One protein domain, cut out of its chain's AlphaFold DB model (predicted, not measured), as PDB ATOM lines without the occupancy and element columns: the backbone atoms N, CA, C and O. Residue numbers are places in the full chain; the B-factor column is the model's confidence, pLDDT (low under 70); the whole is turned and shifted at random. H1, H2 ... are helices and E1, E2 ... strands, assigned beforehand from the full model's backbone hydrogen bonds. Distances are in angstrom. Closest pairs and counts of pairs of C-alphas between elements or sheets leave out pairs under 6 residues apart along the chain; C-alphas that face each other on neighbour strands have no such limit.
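Overview. This is residues 9 to 88 of the 88 residues of an uncharacterized protein of Alphaproteobacteria bacterium (UniProt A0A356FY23). A two-stranded hairpin, E1 and E2, sticks out beyond one end of two helices, H1 and H2, which lie side by side and run opposite ways. From the other end of this slender body a long tail leaves, and its residues 66 to 88 stand free. The printed part has 80 residues with two named helices and two named strands, in the order H1, E1, E2, H2; the sheet E1 - E2 is antiparallel and the class is mixed, helices and strands. The whole is extended, with a radius of gyration of the C-alphas of 22.2 A, and flat, spanning 64 by 47 by 22 A.

Along the chain. Strand E1 is residues 31 to 34, 9.1 A from first to last C-alpha, and E2 is residues 40 to 45, 11.4 A. Helix H1, residues 10 to 27, is 25.9 A long and begins with C-alpha 10 at (141.968, 166.176, 100.294). Helix H2, residues 48 to 61, is 20.0 A long and ends with C-alpha 61 at (151.477, 166.760, 95.038).

Arrangement. E1 and E2 form an antiparallel hairpin, their directions at 136 degrees, with N 31 and O 45 at 2.8 A and N 33 and O 43 at 2.9 A, within hydrogen-bond range. H1 and H2 touch at a shallow tilt of 15 degrees, opposite ways; their closest C-alphas, those of Ile 24 and Val 51, are 5.1 A apart. H1 and E2 are apart, and so are E1 and H2. In H1 and H2 every O i to N i+4 pair is within hydrogen-bond range.

Size, cuts and confidence. The C-alphas of Glu 11 and Gly 88, the two farthest apart, are 65.0 A from each other. Without residues 66 to 88 the body spans 48 by 20 by 14 A. The printed part has no cut, and the links H1 to E1, E1 to E2 and E2 to H2 are tight. Residues 62 to 88, ending at the chain's last residue, hold no named element. The mean pLDDT of the printed part is 83.6, with residues 66 to 76 and 78 to 88 under 70.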
ATOM      1  N   SER A   9     142.250 161.508 101.200       77.38
ATOM      2  CA  SER A   9     141.451 162.639 101.676       77.38
ATOM      3  C   SER A   9     142.160 163.919 101.237       77.38
ATOM      4  O   SER A   9     143.384 164.007 101.329       77.38
ATOM      5  N   ALA A  10     141.410 164.887 100.708       82.62
ATOM      6  CA  ALA A  10     141.968 166.176 100.294       82.62
ATOM      7  C   ALA A  10     142.777 166.823 101.435       82.62
ATOM      8  O   ALA A  10     143.876 167.312 101.209       82.62
ATOM      9  N   GLU A  11     142.301 166.658 102.672       87.06
ATOM     10  CA  GLU A  11     142.977 167.089 103.902       87.06
ATOM     11  C   GLU A  11     144.401 166.533 104.046       87.06
ATOM     12  O   GLU A  11     145.299 167.227 104.515       87.06
ATOM     13  N   MET A  12     144.640 165.288 103.624       89.00
ATOM     14  CA  MET A  12     145.974 164.692 103.681       89.00
ATOM     15  C   MET A  12     146.909 165.300 102.631       89.00
ATOM     16  O   MET A  12     148.100 165.448 102.891       89.00
ATOM     17  N   VAL A  13     146.393 165.653 101.451       90.56
ATOM     18  CA  VAL A  13     147.184 166.315 100.402       90.56
ATOM     19  C   VAL A  13     147.563 167.728 100.837       90.56
ATOM     20  O   VAL A  13     148.729 168.095 100.712       90.56
ATOM     21  N   ASP A  14     146.621 168.478 101.408       92.88
ATOM     22  CA  ASP A  14     146.866 169.829 101.918       92.88
ATOM     23  C   ASP A  14     147.919 169.816 103.036       92.88
ATOM     24  O   ASP A  14     148.906 170.549 102.965       92.88
ATOM     25  N   TYR A  15     147.793 168.891 103.994       94.81
ATOM     26  CA  TYR A  15     148.793 168.694 105.046       94.81
ATOM     27  C   TYR A  15     150.198 168.417 104.486       94.81
ATOM     28  O   TYR A  15     151.190 168.985 104.951       94.81
ATOM     29  N   LEU A  16     150.303 167.552 103.471       94.38
ATOM     30  CA  LEU A  16     151.585 167.236 102.840       94.38
ATOM     31  C   LEU A  16     152.166 168.440 102.094       94.38
ATOM     32  O   LEU A  16     153.372 168.665 102.159       94.38
ATOM     33  N   ILE A  17     151.331 169.218 101.402       95.81
ATOM     34  CA  ILE A  17     151.758 170.440 100.713       95.81
ATOM     35  C   ILE A  17     152.334 171.437 101.718       95.81
ATOM     36  O   ILE A  17     153.418 171.972 101.481       95.81
ATOM     37  N   ASP A  18     151.646 171.668 102.833       97.69
ATOM     38  CA  ASP A  18     152.090 172.621 103.850       97.69
ATOM     39  C   ASP A  18     153.376 172.156 104.536       97.69
ATOM     40  O   ASP A  18     154.327 172.929 104.647       97.69
ATOM     41  N   THR A  19     153.478 170.861 104.847       97.31
ATOM     42  CA  THR A  19     154.708 170.263 105.386       97.31
ATOM     43  C   THR A  19     155.892 170.450 104.430       97.31
ATOM     44  O   THR A  19     156.991 170.821 104.840       97.31
ATOM     45  N   VAL A  20     155.698 170.209 103.128       97.25
ATOM     46  CA  VAL A  20     156.771 170.350 102.133       97.25
ATOM     47  C   VAL A  20     157.200 171.811 101.977       97.25
ATOM     48  O   VAL A  20     158.395 172.072 101.822       97.25
ATOM     49  N   LYS A  21     156.267 172.769 102.043       97.69
ATOM     50  CA  LYS A  21     156.601 174.203 102.025       97.69
ATOM     51  C   LYS A  21     157.462 174.590 103.223       97.69
ATOM     52  O   LYS A  21     158.493 175.225 103.021       97.69
ATOM     53  N   GLU A  22     157.094 174.156 104.426       97.75
ATOM     54  CA  GLU A  22     157.862 174.429 105.646       97.75
ATOM     55  C   GLU A  22     159.294 173.881 105.540       97.75
ATOM     56  O   GLU A  22     160.265 174.594 105.796       97.75
ATOM     57  N   VAL A  23     159.451 172.644 105.053       96.56
ATOM     58  CA  VAL A  23     160.775 172.043 104.820       96.56
ATOM     59  C   VAL A  23     161.609 172.878 103.847       96.56
ATOM     60  O   VAL A  23     162.797 173.096 104.091       96.56
ATOM     61  N   ILE A  24     161.013 173.358 102.753       97.00
ATOM     62  CA  ILE A  24     161.711 174.220 101.790       97.00
ATOM     63  C   ILE A  24     162.135 175.532 102.455       97.00
ATOM     64  O   ILE A  24     163.266 175.972 102.257       97.00
ATOM     65  N   GLU A  25     161.261 176.167 103.233       96.56
ATOM     66  CA  GLU A  25     161.556 177.435 103.904       96.56
ATOM     67  C   GLU A  25     162.714 177.313 104.895       96.56
ATOM     68  O   GLU A  25     163.617 178.157 104.884       96.56
ATOM     69  N   VAL A  26     162.738 176.236 105.684       95.19
ATOM     70  CA  VAL A  26     163.825 175.931 106.623       95.19
ATOM     71  C   VAL A  26     165.122 175.621 105.875       95.19
ATOM     72  O   VAL A  26     166.161 176.203 106.176       95.19
ATOM     73  N   ALA A  27     165.075 174.765 104.852       95.19
ATOM     74  CA  ALA A  27     166.260 174.351 104.094       95.19
ATOM     75  C   ALA A  27     166.908 175.489 103.282       95.19
ATOM     76  O   ALA A  27     168.080 175.403 102.907       95.19
ATOM     77  N   ARG A  28     166.154 176.557 102.989       95.19
ATOM     78  CA  ARG A  28     166.664 177.764 102.320       95.19
ATOM     79  C   ARG A  28     167.423 178.700 103.253       95.19
ATOM     80  O   ARG A  28     168.077 179.613 102.749       95.19
ATOM     81  N   GLN A  29     167.346 178.503 104.568       96.12
ATOM     82  CA  GLN A  29     168.112 179.310 105.508       96.12
ATOM     83  C   GLN A  29     169.600 178.926 105.459       96.12
ATOM     84  O   GLN A  29     169.924 177.741 105.350       96.12
ATOM     85  N   PRO A  30     170.518 179.905 105.536       95.25
ATOM     86  CA  PRO A  30     171.944 179.625 105.629       95.25
ATOM     87  C   PRO A  30     172.268 178.942 106.965       95.25
ATOM     88  O   PRO A  30     171.901 179.432 108.032       95.25
ATOM     89  N   VAL A  31     173.001 177.833 106.905       93.81
ATOM     90  CA  VAL A  31     173.477 177.081 108.071       93.81
ATOM     91  C   VAL A  31     174.965 177.374 108.271       93.81
ATOM     92  O   VAL A  31     175.722 177.328 107.302       93.81
ATOM     93  N   PRO A  32     175.426 177.702 109.488       95.75
ATOM     94  CA  PRO A  32     176.841 177.948 109.729       95.75
ATOM     95  C   PRO A  32     177.654 176.662 109.563       95.75
ATOM     96  O   PRO A  32     177.321 175.624 110.133       95.75
ATOM     97  N   VAL A  33     178.766 176.753 108.839       95.81
ATOM     98  CA  VAL A  33     179.738 175.660 108.768       95.81
ATOM     99  C   VAL A  33     180.552 175.668 110.057       95.81
ATOM    100  O   VAL A  33     181.184 176.679 110.389       95.81
ATOM    101  N   LEU A  34     180.532 174.548 110.776       96.44
ATOM    102  CA  LEU A  34     181.254 174.372 112.033       96.44
ATOM    103  C   LEU A  34     182.602 173.684 111.799       96.44
ATOM    104  O   LEU A  34     182.734 172.810 110.939       96.44
ATOM    105  N   ASP A  35     183.610 174.068 112.575       96.06
ATOM    106  CA  ASP A  35     184.882 173.356 112.630       96.06
ATOM    107  C   ASP A  35     184.766 172.037 113.427       96.06
ATOM    108  O   ASP A  35     183.711 171.673 113.949       96.06
ATOM    109  N   LYS A  36     185.880 171.303 113.555       96.38
ATOM    110  CA  LYS A  36     185.921 170.032 114.308       96.38
ATOM    111  C   LYS A  36     185.633 170.190 115.807       96.38
ATOM    112  O   LYS A  36     185.369 169.196 116.476       96.38
ATOM    113  N   SER A  37     185.728 171.405 116.331       96.12
ATOM    114  CA  SER A  37     185.458 171.754 117.723       96.12
ATOM    115  C   SER A  37     184.045 172.318 117.917       96.12
ATOM    116  O   SER A  37     183.672 172.612 119.049       96.12
ATOM    117  N   GLY A  38     183.252 172.434 116.845       95.38
ATOM    118  CA  GLY A  38     181.889 172.956 116.873       95.38
ATOM    119  C   GLY A  38     181.789 174.482 116.797       95.38
ATOM    120  O   GLY A  38     180.696 175.013 116.990       95.38
ATOM    121  N   HIS A  39     182.878 175.206 116.520       96.00
ATOM    122  CA  HIS A  39     182.841 176.665 116.400       96.00
ATOM    123  C   HIS A  39     182.484 177.107 114.973       96.00
ATOM    124  O   HIS A  39     182.950 176.497 114.006       96.00
ATOM    125  N   PRO A  40     181.698 178.188 114.805       96.50
ATOM    126  CA  PRO A  40     181.406 178.749 113.491       96.50
ATOM    127  C   PRO A  40     182.676 179.221 112.777       96.50
ATOM    128  O   PRO A  40     183.462 179.993 113.319       96.50
ATOM    129  N   THR A  41     182.836 178.814 111.522       96.00
ATOM    130  CA  THR A  41     183.991 179.180 110.679       96.00
ATOM    131  C   THR A  41     183.852 180.549 110.000       96.00
ATOM    132  O   THR A  41     184.764 180.992 109.307       96.00
ATOM    133  N   GLY A  42     182.697 181.207 110.149       95.00
ATOM    134  CA  GLY A  42     182.326 182.413 109.396       95.00
ATOM    135  C   GLY A  42     181.768 182.132 107.995       95.00
ATOM    136  O   GLY A  42     181.274 183.049 107.344       95.00
ATOM    137  N   MET A  43     181.794 180.873 107.549       95.88
ATOM    138  CA  MET A  43     181.163 180.417 106.311       95.88
ATOM    139  C   MET A  43     179.759 179.869 106.579       95.88
ATOM    140  O   MET A  43     179.471 179.350 107.660       95.88
ATOM    141  N   THR A  44     178.899 179.938 105.566       96.31
ATOM    142  CA  THR A  44     177.548 179.366 105.599       96.31
ATOM    143  C   THR A  44     177.324 178.435 104.418       96.31
ATOM    144  O   THR A  44     177.761 178.732 103.305       96.31
ATOM    145  N   GLU A  45     176.581 177.362 104.639       94.56
ATOM    146  CA  GLU A  45     176.107 176.447 103.610       94.56
ATOM    147  C   GLU A  45     174.585 176.514 103.459       94.56
ATOM    148  O   GLU A  45     173.863 176.930 104.363       94.56
ATOM    149  N   TYR A  46     174.100 176.102 102.291       93.25
ATOM    150  CA  TYR A  46     172.675 175.998 101.998       93.25
ATOM    151  C   TYR A  46     172.338 174.552 101.680       93.25
ATOM    152  O   TYR A  46     173.054 173.893 100.922       93.25
ATOM    153  N   GLN A  47     171.198 174.078 102.171       93.81
ATOM    154  CA  GLN A  47     170.730 172.721 101.904       93.81
ATOM    155  C   GLN A  47     170.017 172.638 100.545       93.81
ATOM    156  O   GLN A  47     168.850 172.262 100.441       93.81
ATOM    157  N   SER A  48     170.725 172.998  99.471       93.06
ATOM    158  CA  SER A  48     170.181 173.084  98.108       93.06
ATOM    159  C   SER A  48     169.574 171.763  97.623       93.06
ATOM    160  O   SER A  48     168.520 171.773  96.989       93.06
ATOM    161  N   ALA A  49     170.173 170.623  97.976       94.56
ATOM    162  CA  ALA A  49     169.634 169.300  97.660       94.56
ATOM    163  C   ALA A  49     168.256 169.059  98.305       94.56
ATOM    164  O   ALA A  49     167.344 168.562  97.643       94.56
ATOM    165  N   THR A  50     168.080 169.465  99.566       94.69
ATOM    166  CA  THR A  50     166.800 169.376 100.286       94.69
ATOM    167  C   THR A  50     165.747 170.264  99.636       94.69
ATOM    168  O   THR A  50     164.626 169.815  99.405       94.69
ATOM    169  N   VAL A  51     166.116 171.492  99.256       95.94
ATOM    170  CA  VAL A  51     165.222 172.417  98.540       95.94
ATOM    171  C   VAL A  51     164.758 171.816  97.215       95.94
ATOM    172  O   VAL A  51     163.561 171.787  96.941       95.94
ATOM    173  N   LEU A  52     165.681 171.289  96.406       96.06
ATOM    174  CA  LEU A  52     165.348 170.673  95.120       96.06
ATOM    175  C   LEU A  52     164.424 169.463  95.294       96.06
ATOM    176  O   LEU A  52     163.459 169.320  94.542       96.06
ATOM    177  N   LYS A  53     164.669 168.627  96.310       95.38
ATOM    178  CA  LYS A  53     163.801 167.483  96.593       95.38
ATOM    179  C   LYS A  53     162.417 167.913  97.077       95.38
ATOM    180  O   LYS A  53     161.423 167.331  96.648       95.38
ATOM    181  N   GLY A  54     162.342 168.944  97.916       95.62
ATOM    182  CA  GLY A  54     161.083 169.560  98.328       95.62
ATOM    183  C   GLY A  54     160.286 170.068  97.126       95.62
ATOM    184  O   GLY A  54     159.109 169.746  96.991       95.62
ATOM    185  N   CYS A  55     160.934 170.776  96.196       95.19
ATOM    186  CA  CYS A  55     160.300 171.238  94.959       95.19
ATOM    187  C   CYS A  55     159.772 170.079  94.096       95.19
ATOM    188  O   CYS A  55     158.669 170.177  93.561       95.19
ATOM    189  N   GLU A  56     160.515 168.973  93.979       94.56
ATOM    190  CA  GLU A  56     160.055 167.773  93.266       94.56
ATOM    191  C   GLU A  56     158.794 167.180  93.916       94.56
ATOM    192  O   GLU A  56     157.821 166.881  93.225       94.56
ATOM    193  N   LEU A  57     158.785 167.035  95.246       94.25
ATOM    194  CA  LEU A  57     157.636 166.510  95.991       94.25
ATOM    195  C   LEU A  57     156.415 167.424  95.868       94.25
ATOM    196  O   LEU A  57     155.313 166.939  95.614       94.25
ATOM    197  N   LEU A  58     156.612 168.738  95.977       94.38
ATOM    198  CA  LEU A  58     155.553 169.723  95.788       94.38
ATOM    199  C   LEU A  58     154.963 169.623  94.378       94.38
ATOM    200  O   LEU A  58     153.746 169.590  94.213       94.38
ATOM    201  N   ALA A  59     155.812 169.496  93.359       92.44
ATOM    202  CA  ALA A  59     155.367 169.344  91.983       92.44
ATOM    203  C   ALA A  59     154.554 168.054  91.755       92.44
ATOM    204  O   ALA A  59     153.583 168.079  90.990       92.44
ATOM    205  N   LYS A  60     154.904 166.951  92.434       90.06
ATOM    206  CA  LYS A  60     154.124 165.700  92.433       90.06
ATOM    207  C   LYS A  60     152.766 165.869  93.120       90.06
ATOM    208  O   LYS A  60     151.759 165.454  92.554       90.06
ATOM    209  N   LEU A  61     152.720 166.511  94.290       90.81
ATOM    210  CA  LEU A  61     151.477 166.760  95.038       90.81
ATOM    211  C   LEU A  61     150.512 167.675  94.273       90.81
ATOM    212  O   LEU A  61     149.310 167.435  94.261       90.81
ATOM    213  N   LEU A  62     151.044 168.676  93.567       90.25
ATOM    214  CA  LEU A  62     150.269 169.564  92.697       90.25
ATOM    215  C   LEU A  62     149.871 168.912  91.360       90.25
ATOM    216  O   LEU A  62     149.191 169.538  90.550       90.25
ATOM    217  N   GLY A  63     150.325 167.686  91.081       87.94
ATOM    218  CA  GLY A  63     150.064 166.991  89.819       87.94
ATOM    219  C   GLY A  63     150.738 167.624  88.594       87.94
ATOM    220  O   GLY A  63     150.381 167.301  87.461       87.94
ATOM    221  N   THR A  64     151.706 168.522  88.801       85.25
ATOM    222  CA  THR A  64     152.468 169.184  87.722       85.25
ATOM    223  C   THR A  64     153.535 168.273  87.118       85.25
ATOM    224  O   THR A  64     153.841 168.380  85.931       85.25
ATOM    225  N   LEU A  65     154.057 167.332  87.909       80.31
ATOM    226  CA  LEU A  65     154.949 166.267  87.467       80.31
ATOM    227  C   LEU A  65     154.145 164.967  87.353       80.31
ATOM    228  O   LEU A  65     153.697 164.414  88.355       80.31
ATOM    229  N   LYS A  66     153.955 164.481  86.123       69.62
ATOM    230  CA  LYS A  66     153.457 163.122  85.880       69.62
ATOM    231  C   LYS A  66     154.647 162.177  85.955       69.62
ATOM    232  O   LYS A  66     155.612 162.369  85.217       69.62
ATOM    233  N   GLU A  67     154.597 161.192  86.846       65.81
ATOM    234  CA  GLU A  67     155.587 160.117  86.804       65.81
ATOM    235  C   GLU A  67     155.481 159.420  85.439       65.81
ATOM    236  O   GLU A  67     154.364 159.190  84.965       65.81
ATOM    237  N   PRO A  68     156.604 159.136  84.756       63.81
ATOM    238  CA  PRO A  68     156.557 158.237  83.619       63.81
ATOM    239  C   PRO A  68     156.048 156.887  84.130       63.81
ATOM    240  O   PRO A  68     156.634 156.315  85.051       63.81
ATOM    241  N   ASP A  69     154.931 156.423  83.569       56.25
ATOM    242  CA  ASP A  69     154.439 155.063  83.780       56.25
ATOM    243  C   ASP A  69     155.586 154.066  83.509       56.25
ATOM    244  O   ASP A  69     156.325 154.201  82.532       56.25
ATOM    245  N   ASP A  70     155.709 153.076  84.394       57.62
ATOM    246  CA  ASP A  70     156.560 151.884  84.305       57.62
ATOM    247  C   ASP A  70     158.093 152.030  84.371       57.62
ATOM    248  O   ASP A  70     158.803 152.091  83.367       57.62
ATOM    249  N   LYS A  71     158.636 151.770  85.569       55.31
ATOM    250  CA  LYS A  71     159.572 150.641  85.721       55.31
ATOM    251  C   LYS A  71     159.203 149.827  86.964       55.31
ATOM    252  O   LYS A  71     159.335 150.346  88.072       55.31
ATOM    253  N   PRO A  72     158.771 148.560  86.828       49.03
ATOM    254  CA  PRO A  72     158.604 147.692  87.983       49.03
ATOM    255  C   PRO A  72     159.971 147.486  88.640       49.03
ATOM    256  O   PRO A  72     160.876 146.893  88.052       49.03
ATOM    257  N   VAL A  73     160.138 147.992  89.861       59.84
ATOM    258  CA  VAL A  73     161.299 147.668  90.695       59.84
ATOM    259  C   VAL A  73     161.134 146.215  91.136       59.84
ATOM    260  O   VAL A  73     160.430 145.919  92.100       59.84
ATOM    261  N   SER A  74     161.731 145.283  90.395       55.97
ATOM    262  CA  SER A  74     161.813 143.884  90.805       55.97
ATOM    263  C   SER A  74     162.859 143.760  91.909       55.97
ATOM    264  O   SER A  74     164.060 143.810  91.644       55.97
ATOM    265  N   VAL A  75     162.416 143.603  93.154       59.06
ATOM    266  CA  VAL A  75     163.306 143.229  94.255       59.06
ATOM    267  C   VAL A  75     163.604 141.737  94.104       59.06
ATOM    268  O   VAL A  75     162.768 140.897  94.433       59.06
ATOM    269  N   GLN A  76     164.772 141.392  93.561       59.03
ATOM    270  CA  GLN A  76     165.291 140.029  93.651       59.03
ATOM    271  C   GLN A  76     165.830 139.821  95.066       59.03
ATOM    272  O   GLN A  76     166.861 140.374  95.441       59.03
ATOM    273  N   ILE A  77     165.110 139.036  95.863       70.50
ATOM    274  CA  ILE A  77     165.604 138.564  97.155       70.50
ATOM    275  C   ILE A  77     166.651 137.486  96.862       70.50
ATOM    276  O   ILE A  77     166.304 136.377  96.457       70.50
ATOM    277  N   VAL A  78     167.930 137.814  97.040       62.84
ATOM    278  CA  VAL A  78     169.020 136.833  96.989       62.84
ATOM    279  C   VAL A  78     169.098 136.155  98.358       62.84
ATOM    280  O   VAL A  78     169.460 136.782  99.351       62.84
ATOM    281  N   SER A  79     168.710 134.880  98.425       63.72
ATOM    282  CA  SER A  79     168.892 134.037  99.610       63.72
ATOM    283  C   SER A  79     170.279 133.395  99.560       63.72
ATOM    284  O   SER A  79     170.526 132.531  98.725       63.72
ATOM    285  N   TYR A  80     171.179 133.788 100.463       63.38
ATOM    286  CA  TYR A  80     172.532 133.228 100.607       63.38
ATOM    287  C   TYR A  80     172.532 131.874 101.339       63.38
ATOM    288  O   TYR A  80     173.207 131.721 102.353       63.38
ATOM    289  N   ARG A  81     171.728 130.903 100.889       55.78
ATOM    290  CA  ARG A  81     171.656 129.581 101.542       55.78
ATOM    291  C   ARG A  81     172.429 128.458 100.857       55.78
ATOM    292  O   ARG A  81     172.500 127.392 101.444       55.78
ATOM    293  N   ASP A  82     173.070 128.724  99.723       57.81
ATOM    294  CA  ASP A  82     173.885 127.739  98.994       57.81
ATOM    295  C   ASP A  82     175.327 128.242  98.784       57.81
ATOM    296  O   ASP A  82     175.887 128.147  97.695       57.81
ATOM    297  N   ALA A  83     175.916 128.861  99.812       57.75
ATOM    298  CA  ALA A  83     177.306 129.334  99.793       57.75
ATOM    299  C   ALA A  83     178.246 128.472 100.654       57.75
ATOM    300  O   ALA A  83     179.290 128.958 101.081       57.75
ATOM    301  N   GLU A  84     177.893 127.214 100.913       58.91
ATOM    302  CA  GLU A  84     178.791 126.251 101.548       58.91
ATOM    303  C   GLU A  84     178.810 124.949 100.736       58.91
ATOM    304  O   GLU A  84     177.771 124.489 100.277       58.91
ATOM    305  N   GLU A  85     180.017 124.402 100.570       55.44
ATOM    306  CA  GLU A  85     180.395 123.164  99.862       55.44
ATOM    307  C   GLU A  85     180.681 123.254  98.351       55.44
ATOM    308  O   GLU A  85     180.035 122.635  97.511       55.44
ATOM    309  N   SER A  86     181.792 123.913  98.010       54.28
ATOM    310  CA  SER A  86     182.716 123.340  97.019       54.28
ATOM    311  C   SER A  86     184.149 123.791  97.308       54.28
ATOM    312  O   SER A  86     184.715 124.616  96.599       54.28
ATOM    313  N   ASP A  87     184.710 123.279  98.402       51.72
ATOM    314  CA  ASP A  87     186.159 123.107  98.518       51.72
ATOM    315  C   ASP A  87     186.419 121.904  99.437       51.72
ATOM    316  O   ASP A  87     186.085 121.930 100.625       51.72
ATOM    317  N   GLY A  88     186.911 120.817  98.840       40.81
ATOM    318  CA  GLY A  88     187.091 119.500  99.454       40.81
ATOM    319  C   GLY A  88     187.216 118.399  98.415       40.81
ATOM    320  O   GLY A  88     186.171 117.793  98.093       40.81
TER     321      GLY A  88